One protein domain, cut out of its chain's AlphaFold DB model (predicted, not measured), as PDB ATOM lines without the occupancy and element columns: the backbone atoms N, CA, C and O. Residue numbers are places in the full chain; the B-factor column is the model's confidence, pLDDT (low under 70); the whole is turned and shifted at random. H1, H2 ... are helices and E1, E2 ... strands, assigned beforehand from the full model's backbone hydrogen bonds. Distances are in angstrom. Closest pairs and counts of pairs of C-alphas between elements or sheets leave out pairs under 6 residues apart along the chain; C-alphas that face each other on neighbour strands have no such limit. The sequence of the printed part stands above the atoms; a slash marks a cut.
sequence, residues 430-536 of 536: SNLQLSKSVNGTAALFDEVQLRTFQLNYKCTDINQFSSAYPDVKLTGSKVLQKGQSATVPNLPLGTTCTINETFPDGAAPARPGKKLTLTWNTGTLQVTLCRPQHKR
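What this domain is: This is residues 430 to 536 of the 536 residues of an uncharacterized protein of Corynebacterium auriscanis (UniProt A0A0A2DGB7). Here you meet a small sandwich, a strongly twisted sheet of three strands (E3, E2, E5) face to face with a ladder of two (E1, E4), the strands of the two layers nearly in line, and a one-turn helix near each end, H1 at one and H2 at the other. After E5 a long stretch with no named element, residues 503 to 536, runs out past the H1 end and turns back, and its last residues, 528 to 536, stick out as a free tail. The printed part has 107 residues, with two named helices and five named strands in the order E1 H1 E2 H2 E3 E4 E5; both sheets, E3 - E2 - E5 and E1 - E4, are antiparallel. The class is mostly strand, though under half of the residues, 43, are in named elements. The whole is loose, with a radius of gyration of the C-alphas of 17.8 A, and flat, spanning 62 by 40 by 18 A.

Where its parts are: Find C-alpha 430 at (113.369, 116.085, 138.926); from there E1 runs 16.4 A to residue 435. H1 is residues 446 to 449, and E2, residues 452 to 459, covers 22.4 A. H2 is residues 465 to 468, followed by E3, residues 475 to 481, 20.3 A long. E4, residues 485 to 492, is 20.2 A long and bends by 50 degrees at residue 489. E5, residues 497 to 502, runs 16.0 A and ends at C-alpha 502, (104.168, 94.661, 131.669).

How they stand to each other: Start at inner strand E2: beside edge strand E3, look for N 455 and O 478, 2.8 A apart, and beside edge strand E5 for N 456 and O 500, 2.9 A apart. In the other sheet, N 434 and O 486 of E1 and E4 are 2.8 A apart. The parts of the sheets that face each other are 10.7 A centre to centre, with best planes 9 degrees apart. Across the sandwich, the closest C-alphas of E3 and E4 are those of Lys 478 and Ala 486, 7.0 A. Neither helix is on the three-stranded sheet, and H1 and H2 are apart. Each helix is too short for an O i to N i+4 pair, but its one O i to N i+3 pair is within hydrogen-bond range.

The domain as a whole: The C-alphas farthest apart are those of Pro 512 and Arg 536, 67.5 A. Without residues 528 to 536, which stand free, the body spans 49 by 30 by 17 A. The printed part has no cut, and no link between named elements is long. Mean pLDDT of the printed part is 76.1; look for values under 70 at residues 442 to 443, 446 to 447, 505 to 516, 518 and 522 to 536, the last being the chain's last residue.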
ATOM      1  N   SER A 430     113.686 116.379 140.318       89.75
ATOM      2  CA  SER A 430     113.369 116.085 138.926       89.75
ATOM      3  C   SER A 430     112.144 115.176 138.862       89.75
ATOM      4  O   SER A 430     111.772 114.528 139.842       89.75
ATOM      5  N   ASN A 431     111.505 115.116 137.699       90.75
ATOM      6  CA  ASN A 431     110.281 114.354 137.488       90.75
ATOM      7  C   ASN A 431     110.459 113.388 136.317       90.75
ATOM      8  O   ASN A 431     111.021 113.751 135.283       90.75
ATOM      9  N   LEU A 432     109.925 112.175 136.450       90.56
ATOM     10  CA  LEU A 432     109.812 111.227 135.343       90.56
ATOM     11  C   LEU A 432     108.382 111.264 134.804       90.56
ATOM     12  O   LEU A 432     107.446 110.841 135.484       90.56
ATOM     13  N   GLN A 433     108.215 111.759 133.579       92.75
ATOM     14  CA  GLN A 433     106.939 111.722 132.874       92.75
ATOM     15  C   GLN A 433     106.851 110.452 132.028       92.75
ATOM     16  O   GLN A 433     107.705 110.180 131.185       92.75
ATOM     17  N   LEU A 434     105.805 109.670 132.258       91.06
ATOM     18  CA  LEU A 434     105.505 108.444 131.536       91.06
ATOM     19  C   LEU A 434     104.239 108.671 130.718       91.06
ATOM     20  O   LEU A 434     103.215 109.046 131.277       91.06
ATOM     21  N   SER A 435     104.283 108.427 129.413       89.94
ATOM     22  CA  SER A 435     103.126 108.568 128.521       89.94
ATOM     23  C   SER A 435     102.955 107.332 127.655       89.94
ATOM     24  O   SER A 435     103.950 106.787 127.169       89.94
ATOM     25  N   LYS A 436     101.710 106.916 127.403       87.75
ATOM     26  CA  LYS A 436     101.418 105.744 126.572       87.75
ATOM     27  C   LYS A 436     100.626 106.115 125.323       87.75
ATOM     28  O   LYS A 436      99.474 106.524 125.402       87.75
ATOM     29  N   SER A 437     101.206 105.876 124.152       86.25
ATOM     30  CA  SER A 437     100.509 105.928 122.860       86.25
ATOM     31  C   SER A 437     100.331 104.527 122.274       86.25
ATOM     32  O   SER A 437     101.193 103.665 122.448       86.25
ATOM     33  N   VAL A 438      99.238 104.305 121.538       81.94
ATOM     34  CA  VAL A 438      98.979 103.053 120.809       81.94
ATOM     35  C   VAL A 438      98.547 103.385 119.385       81.94
ATOM     36  O   VAL A 438      97.521 104.036 119.190       81.94
ATOM     37  N   ASN A 439      99.320 102.911 118.407       79.38
ATOM     38  CA  ASN A 439      99.137 103.179 116.980       79.38
ATOM     39  C   ASN A 439      98.925 101.872 116.196       79.38
ATOM     40  O   ASN A 439      99.251 100.790 116.683       79.38
ATOM     41  N   GLY A 440      98.400 101.980 114.972       78.62
ATOM     42  CA  GLY A 440      98.186 100.856 114.053       78.62
ATOM     43  C   GLY A 440      96.713 100.594 113.728       78.62
ATOM     44  O   GLY A 440      95.810 101.170 114.333       78.62
ATOM     45  N   THR A 441      96.466  99.695 112.775       74.06
ATOM     46  CA  THR A 441      95.117  99.375 112.261       74.06
ATOM     47  C   THR A 441      94.184  98.799 113.327       74.06
ATOM     48  O   THR A 441      92.970  98.960 113.241       74.06
ATOM     49  N   ALA A 442      94.740  98.180 114.372       69.00
ATOM     50  CA  ALA A 442      93.983  97.630 115.492       69.00
ATOM     51  C   ALA A 442      93.744  98.624 116.652       69.00
ATOM     52  O   ALA A 442      93.120  98.258 117.648       69.00
ATOM     53  N   ALA A 443      94.215  99.872 116.558       68.62
ATOM     54  CA  ALA A 443      94.182 100.832 117.669       68.62
ATOM     55  C   ALA A 443      92.776 101.348 118.039       68.62
ATOM     56  O   ALA A 443      92.646 102.069 119.034       68.62
ATOM     57  N   LEU A 444      91.754 101.029 117.234       71.06
ATOM     58  CA  LEU A 444      90.357 101.421 117.445       71.06
ATOM     59  C   LEU A 444      89.467 100.303 118.005       71.06
ATOM     60  O   LEU A 444      88.328 100.579 118.350       71.06
ATOM     61  N   PHE A 445      89.960  99.068 118.123       71.00
ATOM     62  CA  PHE A 445      89.169  97.982 118.707       71.00
ATOM     63  C   PHE A 445      89.018  98.183 120.220       71.00
ATOM     64  O   PHE A 445      90.008  98.503 120.879       71.00
ATOM     65  N   ASP A 446      87.836  97.903 120.774       69.06
ATOM     66  CA  ASP A 446      87.531  98.056 122.210       69.06
ATOM     67  C   ASP A 446      88.550  97.349 123.114       69.06
ATOM     68  O   ASP A 446      89.013  97.905 124.106       69.06
ATOM     69  N   GLU A 447      88.994  96.154 122.707       69.75
ATOM     70  CA  GLU A 447      90.042  95.368 123.381       69.75
ATOM     71  C   GLU A 447      91.372  96.131 123.531       69.75
ATOM     72  O   GLU A 447      92.136  95.869 124.453       69.75
ATOM     73  N   VAL A 448      91.676  97.048 122.612       70.62
ATOM     74  CA  VAL A 448      92.906  97.853 122.607       70.62
ATOM     75  C   VAL A 448      92.665  99.224 123.239       70.62
ATOM     76  O   VAL A 448      93.557  99.736 123.912       70.62
ATOM     77  N   GLN A 449      91.475  99.806 123.061       70.69
ATOM     78  CA  GLN A 449      91.119 101.095 123.662       70.69
ATOM     79  C   GLN A 449      90.976 101.019 125.185       70.69
ATOM     80  O   GLN A 449      91.437 101.920 125.880       70.69
ATOM     81  N   LEU A 450      90.391  99.937 125.704       73.56
ATOM     82  CA  LEU A 450      90.161  99.743 127.138       73.56
ATOM     83  C   LEU A 450      91.352  99.088 127.854       73.56
ATOM     84  O   LEU A 450      91.307  98.865 129.064       73.56
ATOM     85  N   ARG A 451      92.426  98.763 127.122       78.50
ATOM     86  CA  ARG A 451      93.591  98.089 127.693       78.50
ATOM     87  C   ARG A 451      94.424  99.045 128.533       78.50
ATOM     88  O   ARG A 451      94.778 100.142 128.105       78.50
ATOM     89  N   THR A 452      94.810  98.565 129.706       85.12
ATOM     90  CA  THR A 452      95.770  99.217 130.590       85.12
ATOM     91  C   THR A 452      97.155  98.600 130.437       85.12
ATOM     92  O   THR A 452      97.305  97.379 130.333       85.12
ATOM     93  N   PHE A 453      98.172  99.450 130.460       85.62
ATOM     94  CA  PHE A 453      99.582  99.096 130.366       85.62
ATOM     95  C   PHE A 453     100.263  99.481 131.674       85.62
ATOM     96  O   PHE A 453     100.103 100.610 132.138       85.62
ATOM     97  N   GLN A 454     101.000  98.553 132.277       90.38
ATOM     98  CA  GLN A 454     101.742  98.821 133.500       90.38
ATOM     99  C   GLN A 454     103.184  99.161 133.139       90.38
ATOM    100  O   GLN A 454     103.944  98.307 132.689       90.38
ATOM    101  N   LEU A 455     103.562 100.421 133.334       90.88
ATOM    102  CA  LEU A 455     104.935 100.880 133.168       90.88
ATOM    103  C   LEU A 455     105.636 100.808 134.517       90.88
ATOM    104  O   LEU A 455     105.307 101.584 135.416       90.88
ATOM    105  N   ASN A 456     106.582  99.881 134.674       91.75
ATOM    106  CA  ASN A 456     107.405  99.808 135.876       91.75
ATOM    107  C   ASN A 456     108.686 100.605 135.658       91.75
ATOM    108  O   ASN A 456     109.310 100.530 134.597       91.75
ATOM    109  N   TYR A 457     109.085 101.355 136.678       93.31
ATOM    110  CA  TYR A 457     110.310 102.136 136.670       93.31
ATOM    111  C   TYR A 457     111.229 101.694 137.806       93.31
ATOM    112  O   TYR A 457     110.785 101.314 138.895       93.31
ATOM    113  N   LYS A 458     112.531 101.766 137.544       95.12
ATOM    114  CA  LYS A 458     113.588 101.622 138.541       95.12
ATOM    115  C   LYS A 458     114.668 102.654 138.269       95.12
ATOM    116  O   LYS A 458     115.368 102.557 137.265       95.12
ATOM    117  N   CYS A 459     114.789 103.618 139.167       94.44
ATOM    118  CA  CYS A 459     115.792 104.669 139.119       94.44
ATOM    119  C   CYS A 459     117.006 104.298 139.976       94.44
ATOM    120  O   CYS A 459     116.879 103.594 140.984       94.44
ATOM    121  N   THR A 460     118.195 104.722 139.555       94.50
ATOM    122  CA  THR A 460     119.433 104.493 140.302       94.50
ATOM    123  C   THR A 460     119.455 105.322 141.584       94.50
ATOM    124  O   THR A 460     119.081 106.496 141.596       94.50
ATOM    125  N   ASP A 461     119.923 104.713 142.672       93.12
ATOM    126  CA  ASP A 461     120.137 105.415 143.935       93.12
ATOM    127  C   ASP A 461     121.470 106.169 143.886       93.12
ATOM    128  O   ASP A 461     122.541 105.595 144.093       93.12
ATOM    129  N   ILE A 462     121.413 107.455 143.539       90.81
ATOM    130  CA  ILE A 462     122.599 108.308 143.468       90.81
ATOM    131  C   ILE A 462     122.925 108.877 144.849       90.81
ATOM    132  O   ILE A 462     122.043 109.358 145.554       90.81
ATOM    133  N   ASN A 463     124.203 108.840 145.238       87.56
ATOM    134  CA  ASN A 463     124.707 109.438 146.483       87.56
ATOM    135  C   ASN A 463     123.915 109.056 147.751       87.56
ATOM    136  O   ASN A 463     123.800 109.864 148.671       87.56
ATOM    137  N   GLN A 464     123.395 107.822 147.808       91.31
ATOM    138  CA  GLN A 464     122.580 107.310 148.919       91.31
ATOM    139  C   GLN A 464     121.316 108.151 149.183       91.31
ATOM    140  O   GLN A 464     120.931 108.384 150.333       91.31
ATOM    141  N   PHE A 465     120.666 108.619 148.117       94.19
ATOM    142  CA  PHE A 465     119.413 109.363 148.177       94.19
ATOM    143  C   PHE A 465     118.336 108.624 148.979       94.19
ATOM    144  O   PHE A 465     117.675 109.237 149.818       94.19
ATOM    145  N   SER A 466     118.199 107.308 148.790       93.69
ATOM    146  CA  SER A 466     117.199 106.503 149.511       93.69
ATOM    147  C   SER A 466     117.386 106.533 151.037       93.69
ATOM    148  O   SER A 466     116.412 106.496 151.786       93.69
ATOM    149  N   SER A 467     118.621 106.694 151.521       92.62
ATOM    150  CA  SER A 467     118.922 106.862 152.949       92.62
ATOM    151  C   SER A 467     118.542 108.251 153.476       92.62
ATOM    152  O   SER A 467     118.184 108.394 154.654       92.62
ATOM    153  N   ALA A 468     118.642 109.278 152.625       94.69
ATOM    154  CA  ALA A 468     118.291 110.661 152.944       94.69
ATOM    155  C   ALA A 468     116.768 110.898 152.900       94.69
ATOM    156  O   ALA A 468     116.240 111.621 153.752       94.69
ATOM    157  N   TYR A 469     116.071 110.251 151.961       94.62
ATOM    158  CA  TYR A 469     114.628 110.356 151.725       94.62
ATOM    159  C   TYR A 469     113.986 108.963 151.558       94.62
ATOM    160  O   TYR A 469     113.627 108.576 150.444       94.62
ATOM    161  N   PRO A 470     113.815 108.193 152.649       92.12
ATOM    162  CA  PRO A 470     113.333 106.801 152.587       92.12
ATOM    163  C   PRO A 470     111.894 106.652 152.059       92.12
ATOM    164  O   PRO A 470     111.493 105.586 151.564       92.12
ATOM    165  N   ASP A 471     111.110 107.725 152.134       90.38
ATOM    166  CA  ASP A 471     109.722 107.736 151.681       90.38
ATOM    167  C   ASP A 471     109.593 107.963 150.169       90.38
ATOM    168  O   ASP A 471     108.595 107.551 149.572       90.38
ATOM    169  N   VAL A 472     110.628 108.500 149.510       91.56
ATOM    170  CA  VAL A 472     110.647 108.649 148.050       91.56
ATOM    171  C   VAL A 472     111.001 107.320 147.399       91.56
ATOM    172  O   VAL A 472     112.111 106.801 147.521       91.56
ATOM    173  N   LYS A 473     110.046 106.756 146.658       92.25
ATOM    174  CA  LYS A 473     110.218 105.458 146.004       92.25
ATOM    175  C   LYS A 473     110.932 105.605 144.660       92.25
ATOM    176  O   LYS A 473     110.349 106.054 143.674       92.25
ATOM    177  N   LEU A 474     112.184 105.142 144.615       94.38
ATOM    178  CA  LEU A 474     112.983 105.026 143.384       94.38
ATOM    179  C   LEU A 474     112.524 103.882 142.468       94.38
ATOM    180  O   LEU A 474     112.981 103.776 141.330       94.38
ATOM    181  N   THR A 475     111.623 103.027 142.944       94.88
ATOM    182  CA  THR A 475     110.989 101.972 142.157       94.88
ATOM    183  C   THR A 475     109.479 102.034 142.306       94.88
ATOM    184  O   THR A 475     108.957 102.412 143.354       94.88
ATOM    185  N   GLY A 476     108.765 101.648 141.257       93.81
ATOM    186  CA  GLY A 476     107.312 101.600 141.290       93.81
ATOM    187  C   GLY A 476     106.722 101.294 139.929       93.81
ATOM    188  O   GLY A 476     107.429 100.921 138.991       93.81
ATOM    189  N   SER A 477     105.411 101.467 139.821       92.88
ATOM    190  CA  SER A 477     104.689 101.276 138.574       92.88
ATOM    191  C   SER A 477     103.582 102.309 138.392       92.88
ATOM    192  O   SER A 477     103.064 102.879 139.356       92.88
ATOM    193  N   LYS A 478     103.244 102.586 137.132       93.00
ATOM    194  CA  LYS A 478     102.100 103.410 136.738       93.00
ATOM    195  C   LYS A 478     101.266 102.647 135.725       93.00
ATOM    196  O   LYS A 478     101.791 102.141 134.737       93.00
ATOM    197  N   VAL A 479      99.967 102.573 135.981       92.00
ATOM    198  CA  VAL A 479      99.002 101.957 135.074       92.00
ATOM    199  C   VAL A 479      98.423 103.057 134.193       92.00
ATOM    200  O   VAL A 479      97.854 104.013 134.711       92.00
ATOM    201  N   LEU A 480      98.601 102.936 132.878       89.75
ATOM    202  CA  LEU A 480      98.174 103.926 131.890       89.75
ATOM    203  C   LEU A 480      97.290 103.285 130.824       89.75
ATOM    204  O   LEU A 480      97.580 102.191 130.338       89.75
ATOM    205  N   GLN A 481      96.243 103.988 130.410       87.00
ATOM    206  CA  GLN A 481      95.497 103.692 129.186       87.00
ATOM    207  C   GLN A 481      96.123 104.400 127.977       87.00
ATOM    208  O   GLN A 481      97.014 105.246 128.102       87.00
ATOM    209  N   LYS A 482      95.641 104.070 126.775       85.50
ATOM    210  CA  LYS A 482      96.010 104.782 125.545       85.50
ATOM    211  C   LYS A 482      95.754 106.287 125.700       85.50
ATOM    212  O   LYS A 482      94.653 106.703 126.035       85.50
ATOM    213  N   GLY A 483      96.764 107.094 125.388       84.88
ATOM    214  CA  GLY A 483      96.715 108.555 125.437       84.88
ATOM    215  C   GLY A 483      96.962 109.152 126.824       84.88
ATOM    216  O   GLY A 483      97.087 110.367 126.924       84.88
ATOM    217  N   GLN A 484      97.063 108.335 127.877       90.50
ATOM    218  CA  GLN A 484      97.313 108.834 129.227       90.50
ATOM    219  C   GLN A 484      98.798 109.069 129.496       90.50
ATOM    220  O   GLN A 484      99.683 108.399 128.949       90.50
ATOM    221  N   SER A 485      99.050 109.997 130.415       91.75
ATOM    222  CA  SER A 485     100.356 110.242 131.009       91.75
ATOM    223  C   SER A 485     100.271 110.270 132.528       91.75
ATOM    224  O   SER A 485      99.266 110.702 133.084       91.75
ATOM    225  N   ALA A 486     101.348 109.872 133.191       93.69
ATOM    226  CA  ALA A 486     101.537 110.037 134.621       93.69
ATOM    227  C   ALA A 486     102.914 110.627 134.909       93.69
ATOM    228  O   ALA A 486     103.871 110.408 134.166       93.69
ATOM    229  N   THR A 487     103.011 111.313 136.040       92.62
ATOM    230  CA  THR A 487     104.270 111.844 136.556       92.62
ATOM    231  C   THR A 487     104.675 111.065 137.800       92.62
ATOM    232  O   THR A 487     103.850 110.769 138.670       92.62
ATOM    233  N   VAL A 488     105.955 110.720 137.886       92.19
ATOM    234  CA  VAL A 488     106.616 110.302 139.124       92.19
ATOM    235  C   VAL A 488     107.413 111.512 139.615       92.19
ATOM    236  O   VAL A 488     108.424 111.850 138.988       92.19
ATOM    237  N   PRO A 489     106.931 112.219 140.651       90.56
ATOM    238  CA  PRO A 489     107.556 113.455 141.091       90.56
ATOM    239  C   PRO A 489     108.773 113.206 141.989       90.56
ATOM    240  O   PRO A 489     108.943 112.112 142.532       90.56
ATOM    241  N   ASN A 490     109.559 114.261 142.211       89.62
ATOM    242  CA  ASN A 490     110.569 114.360 143.274       89.62
ATOM    243  C   ASN A 490     111.708 113.328 143.216       89.62
ATOM    244  O   ASN A 490     112.341 113.044 144.234       89.62
ATOM    245  N   LEU A 491     112.002 112.787 142.038       91.75
ATOM    246  CA  LEU A 491     113.183 111.960 141.824       91.75
ATOM    247  C   LEU A 491     114.447 112.831 141.872       91.75
ATOM    248  O   LEU A 491     114.402 113.994 141.473       91.75
ATOM    249  N   PRO A 492     115.591 112.304 142.329       92.19
ATOM    250  CA  PRO A 492     116.817 113.086 142.368       92.19
ATOM    251  C   PRO A 492     117.333 113.353 140.947       92.19
ATOM    252  O   PRO A 492     117.476 112.435 140.133       92.19
ATOM    253  N   LEU A 493     117.619 114.619 140.640       90.19
ATOM    254  CA  LEU A 493     118.176 115.036 139.353       90.19
ATOM    255  C   LEU A 493     119.469 114.266 139.037       90.19
ATOM    256  O   LEU A 493     120.340 114.114 139.889       90.19
ATOM    257  N   GLY A 494     119.597 113.797 137.793       88.44
ATOM    258  CA  GLY A 494     120.746 113.007 137.338       88.44
ATOM    259  C   GLY A 494     120.627 111.499 137.583       88.44
ATOM    260  O   GLY A 494     121.534 110.762 137.202       88.44
ATOM    261  N   THR A 495     119.527 111.017 138.174       90.50
ATOM    262  CA  THR A 495     119.253 109.574 138.243       90.50
ATOM    263  C   THR A 495     118.984 108.981 136.858       90.50
ATOM    264  O   THR A 495     118.367 109.611 135.995       90.50
ATOM    265  N   THR A 496     119.407 107.735 136.662       92.19
ATOM    266  CA  THR A 496     119.085 106.952 135.467       92.19
ATOM    267  C   THR A 496     117.924 106.031 135.798       92.19
ATOM    268  O   THR A 496     118.041 105.189 136.688       92.19
ATOM    269  N   CYS A 497     116.815 106.153 135.070       90.94
ATOM    270  CA  CYS A 497     115.651 105.288 135.245       90.94
ATOM    271  C   CYS A 497     115.537 104.274 134.106       90.94
ATOM    272  O   CYS A 497     115.439 104.642 132.936       90.94
ATOM    273  N   THR A 498     115.490 102.992 134.458       91.44
ATOM    274  CA  THR A 498     115.109 101.918 133.538       91.44
ATOM    275  C   THR A 498     113.602 101.748 133.588       91.44
ATOM    276  O   THR A 498     113.028 101.616 134.672       91.44
ATOM    277  N   ILE A 499     112.969 101.727 132.418       90.75
ATOM    278  CA  ILE A 499     111.525 101.555 132.280       90.75
ATOM    279  C   ILE A 499     111.270 100.244 131.544       90.75
ATOM    280  O   ILE A 499     111.903  99.958 130.527       90.75
ATOM    281  N   ASN A 500     110.346  99.442 132.060       87.12
ATOM    282  CA  ASN A 500     109.816  98.283 131.357       87.12
ATOM    283  C   ASN A 500     108.284  98.346 131.326       87.12
ATOM    284  O   ASN A 500     107.656  99.029 132.134       87.12
ATOM    285  N   GLU A 501     107.688  97.651 130.366       86.25
ATOM    286  CA  GLU A 501     106.238  97.529 130.259       86.25
ATOM    287  C   GLU A 501     105.834  96.085 130.527       86.25
ATOM    288  O   GLU A 501     106.371  95.154 129.924       86.25
ATOM    289  N   THR A 502     104.866  95.917 131.417       82.38
ATOM    290  CA  THR A 502     104.168  94.661 131.669       82.38
ATOM    291  C   THR A 502     102.665  94.874 131.507       82.38
ATOM    292  O   THR A 502     102.169  96.000 131.393       82.38
ATOM    293  N   PHE A 503     101.912  93.779 131.479       77.00
ATOM    294  CA  PHE A 503     100.463  93.847 131.627       77.00
ATOM    295  C   PHE A 503     100.102  93.657 133.103       77.00
ATOM    296  O   PHE A 503     100.804  92.903 133.778       77.00
ATOM    297  N   PRO A 504      99.050  94.324 133.607       73.31
ATOM    298  CA  PRO A 504      98.536  94.047 134.945       73.31
ATOM    299  C   PRO A 504      98.154  92.568 135.102       73.31
ATOM    300  O   PRO A 504      97.715  91.935 134.135       73.31
ATOM    301  N   ASP A 505      98.288  92.031 136.313       65.19
ATOM    302  CA  ASP A 505      97.921  90.646 136.613       65.19
ATOM    303  C   ASP A 505      96.446  90.375 136.268       65.19
ATOM    304  O   ASP A 505      95.555  91.167 136.578       65.19
ATOM    305  N   GLY A 506      96.187  89.259 135.577       62.94
ATOM    306  CA  GLY A 506      94.848  88.894 135.098       62.94
ATOM    307  C   GLY A 506      94.411  89.575 133.794       62.94
ATOM    308  O   GLY A 506      93.289  89.345 133.339       62.94
ATOM    309  N   ALA A 507      95.269  90.378 133.152       64.12
ATOM    310  CA  ALA A 507      94.968  90.940 131.838       64.12
ATOM    311  C   ALA A 507      94.757  89.832 130.789       64.12
ATOM    312  O   ALA A 507      95.596  88.945 130.616       64.12
ATOM    313  N   ALA A 508      93.646  89.911 130.049       62.19
ATOM    314  CA  ALA A 508      93.345  88.956 128.988       62.19
ATOM    315  C   ALA A 508      94.462  88.945 127.918       62.19
ATOM    316  O   ALA A 508      94.960  90.016 127.536       62.19
ATOM    317  N   PRO A 509      94.866  87.762 127.410       61.09
ATOM    318  CA  PRO A 509      95.833  87.682 126.323       61.09
ATOM    319  C   PRO A 509      95.302  88.425 125.093       61.09
ATOM    320  O   PRO A 509      94.096  88.464 124.848       61.09
ATOM    321  N   ALA A 510      96.211  89.010 124.307       62.47
ATOM    322  CA  ALA A 510      95.824  89.607 123.032       62.47
ATOM    323  C   ALA A 510      95.169  88.527 122.155       62.47
ATOM    324  O   ALA A 510      95.735  87.439 122.004       62.47
ATOM    325  N   ARG A 511      93.984  88.802 121.598       59.75
ATOM    326  CA  ARG A 511      93.280  87.828 120.746       59.75
ATOM    327  C   ARG A 511      94.133  87.430 119.523       59.75
ATOM    328  O   ARG A 511      94.910  88.259 119.031       59.75
ATOM    329  N   PRO A 512      93.982  86.195 118.997       52.81
ATOM    330  CA  PRO A 512      94.711  85.732 117.814       52.81
ATOM    331  C   PRO A 512      94.607  86.721 116.641       52.81
ATOM    332  O   PRO A 512      93.534  87.260 116.376       52.81
ATOM    333  N   GLY A 513      95.722  86.968 115.944       59.06
ATOM    334  CA  GLY A 513      95.793  87.900 114.807       59.06
ATOM    335  C   GLY A 513      96.258  89.327 115.138       59.06
ATOM    336  O   GLY A 513      96.367  90.150 114.233       59.06
ATOM    337  N   LYS A 514      96.581  89.635 116.404       62.44
ATOM    338  CA  LYS A 514      97.127  90.938 116.827       62.44
ATOM    339  C   LYS A 514      98.532  90.774 117.413       62.44
ATOM    340  O   LYS A 514      98.730  89.988 118.334       62.44
ATOM    341  N   LYS A 515      99.505  91.549 116.922       66.75
ATOM    342  CA  LYS A 515     100.863  91.632 117.489       66.75
ATOM    343  C   LYS A 515     101.067  93.017 118.094       66.75
ATOM    344  O   LYS A 515     100.938  94.015 117.392       66.75
ATOM    345  N   LEU A 516     101.381  93.078 119.388       67.75
ATOM    346  CA  LEU A 516     101.815  94.314 120.037       67.75
ATOM    347  C   LEU A 516     103.339  94.398 119.958       67.75
ATOM    348  O   LEU A 516     104.040  93.469 120.353       67.75
ATOM    349  N   THR A 517     103.845  95.513 119.443       72.31
ATOM    350  CA  THR A 517     105.276  95.814 119.416       72.31
ATOM    351  C   THR A 517     105.520  97.041 120.276       72.31
ATOM    352  O   THR A 517     104.962  98.107 120.017       72.31
ATOM    353  N   LEU A 518     106.338  96.880 121.315       68.75
ATOM    354  CA  LEU A 518     106.755  97.978 122.173       68.75
ATOM    355  C   LEU A 518     107.893  98.740 121.499       68.75
ATOM    356  O   LEU A 518     108.896  98.151 121.101       68.75
ATOM    357  N   THR A 519     107.732 100.052 121.395       75.44
ATOM    358  CA  THR A 519     108.779 100.977 120.966       75.44
ATOM    359  C   THR A 519     108.913 102.064 122.020       75.44
ATOM    360  O   THR A 519     107.911 102.522 122.573       75.44
ATOM    361  N   TRP A 520     110.152 102.440 122.324       72.00
ATOM    362  CA  TRP A 520     110.462 103.513 123.261       72.00
ATOM    363  C   TRP A 520     110.933 104.728 122.478       72.00
ATOM    364  O   TRP A 520     111.927 104.652 121.762       72.00
ATOM    365  N   ASN A 521     110.247 105.850 122.664       73.75
ATOM    366  CA  ASN A 521     110.753 107.150 122.260       73.75
ATOM    367  C   ASN A 521     111.315 107.795 123.524       73.75
ATOM    368  O   ASN A 521     110.554 108.206 124.398       73.75
ATOM    369  N   THR A 522     112.637 107.825 123.675       58.06
ATOM    370  CA  THR A 522     113.258 108.558 124.783       58.06
ATOM    371  C   THR A 522     112.977 110.043 124.588       58.06
ATOM    372  O   THR A 522     113.426 110.630 123.603       58.06
ATOM    373  N   GLY A 523     112.200 110.633 125.498       51.16
ATOM    374  CA  GLY A 523     111.946 112.069 125.513       51.16
ATOM    375  C   GLY A 523     113.240 112.859 125.706       51.16
ATOM    376  O   GLY A 523     114.146 112.443 126.427       51.16
ATOM    377  N   THR A 524     113.327 114.002 125.036       42.91
ATOM    378  CA  THR A 524     114.394 114.987 125.196       42.91
ATOM    379  C   THR A 524     114.393 115.529 126.628       42.91
ATOM    380  O   THR A 524     113.336 115.862 127.157       42.91
ATOM    381  N   LEU A 525     115.573 115.665 127.245       38.44
ATOM    382  CA  LEU A 525     115.750 116.434 128.482       38.44
ATOM    383  C   LEU A 525     115.222 117.862 128.265       38.44
ATOM    384  O   LEU A 525     115.867 118.664 127.592       38.44
ATOM    385  N   GLN A 526     114.060 118.194 128.827       35.72
ATOM    386  CA  GLN A 526     113.643 119.586 128.964       35.72
ATOM    387  C   GLN A 526     114.212 120.134 130.269       35.72
ATOM    388  O   GLN A 526     113.661 119.928 131.346       35.72
ATOM    389  N   VAL A 527     115.350 120.818 130.168       30.45
ATOM    390  CA  VAL A 527     115.874 121.636 131.264       30.45
ATOM    391  C   VAL A 527     115.162 122.984 131.207       30.45
ATOM    392  O   VAL A 527     115.535 123.859 130.426       30.45
ATOM    393  N   THR A 528     114.128 123.168 132.021       29.16
ATOM    394  CA  THR A 528     113.551 124.497 132.237       29.16
ATOM    395  C   THR A 528     114.432 125.240 133.240       29.16
ATOM    396  O   THR A 528     114.308 125.068 134.448       29.16
ATOM    397  N   LEU A 529     115.362 126.055 132.738       24.39
ATOM    398  CA  LEU A 529     116.104 127.016 133.555       24.39
ATOM    399  C   LEU A 529     115.145 128.126 134.003       24.39
ATOM    400  O   LEU A 529     114.839 129.037 133.232       24.39
ATOM    401  N   CYS A 530     114.694 128.087 135.256       25.33
ATOM    402  CA  CYS A 530     114.101 129.259 135.892       25.33
ATOM    403  C   CYS A 530     115.202 130.315 136.091       25.33
ATOM    404  O   CYS A 530     115.985 130.250 137.036       25.33
ATOM    405  N   ARG A 531     115.295 131.282 135.172       23.09
ATOM    406  CA  ARG A 531     116.074 132.512 135.378       23.09
ATOM    407  C   ARG A 531     115.365 133.380 136.427       23.09
ATOM    408  O   ARG A 531     114.172 133.630 136.255       23.09
ATOM    409  N   PRO A 532     116.069 133.932 137.431       24.81
ATOM    410  CA  PRO A 532     115.520 135.012 138.235       24.81
ATOM    411  C   PRO A 532     115.334 136.234 137.329       24.81
ATOM    412  O   PRO A 532     116.284 136.693 136.688       24.81
ATOM    413  N   GLN A 533     114.112 136.759 137.240       25.92
ATOM    414  CA  GLN A 533     113.902 138.076 136.652       25.92
ATOM    415  C   GLN A 533     114.453 139.134 137.612       25.92
ATOM    416  O   GLN A 533     113.828 139.459 138.618       25.92
ATOM    417  N   HIS A 534     115.608 139.707 137.276       24.86
ATOM    418  CA  HIS A 534     115.977 141.025 137.776       24.86
ATOM    419  C   HIS A 534     114.971 142.045 137.231       24.86
ATOM    420  O   HIS A 534     114.919 142.290 136.022       24.86
ATOM    421  N   LYS A 535     114.165 142.631 138.120       29.48
ATOM    422  CA  LYS A 535     113.489 143.899 137.840       29.48
ATOM    423  C   LYS A 535     114.523 145.024 137.914       29.48
ATOM    424  O   LYS A 535     115.379 145.018 138.797       29.48
ATOM    425  N   ARG A 536     114.445 145.908 136.919       30.80
ATOM    426  CA  ARG A 536     115.154 147.188 136.848       30.80
ATOM    427  C   ARG A 536     114.703 148.128 137.951       30.80
ATOM    428  O   ARG A 536     113.515 148.017 138.334       30.80
TER     429      ARG A 536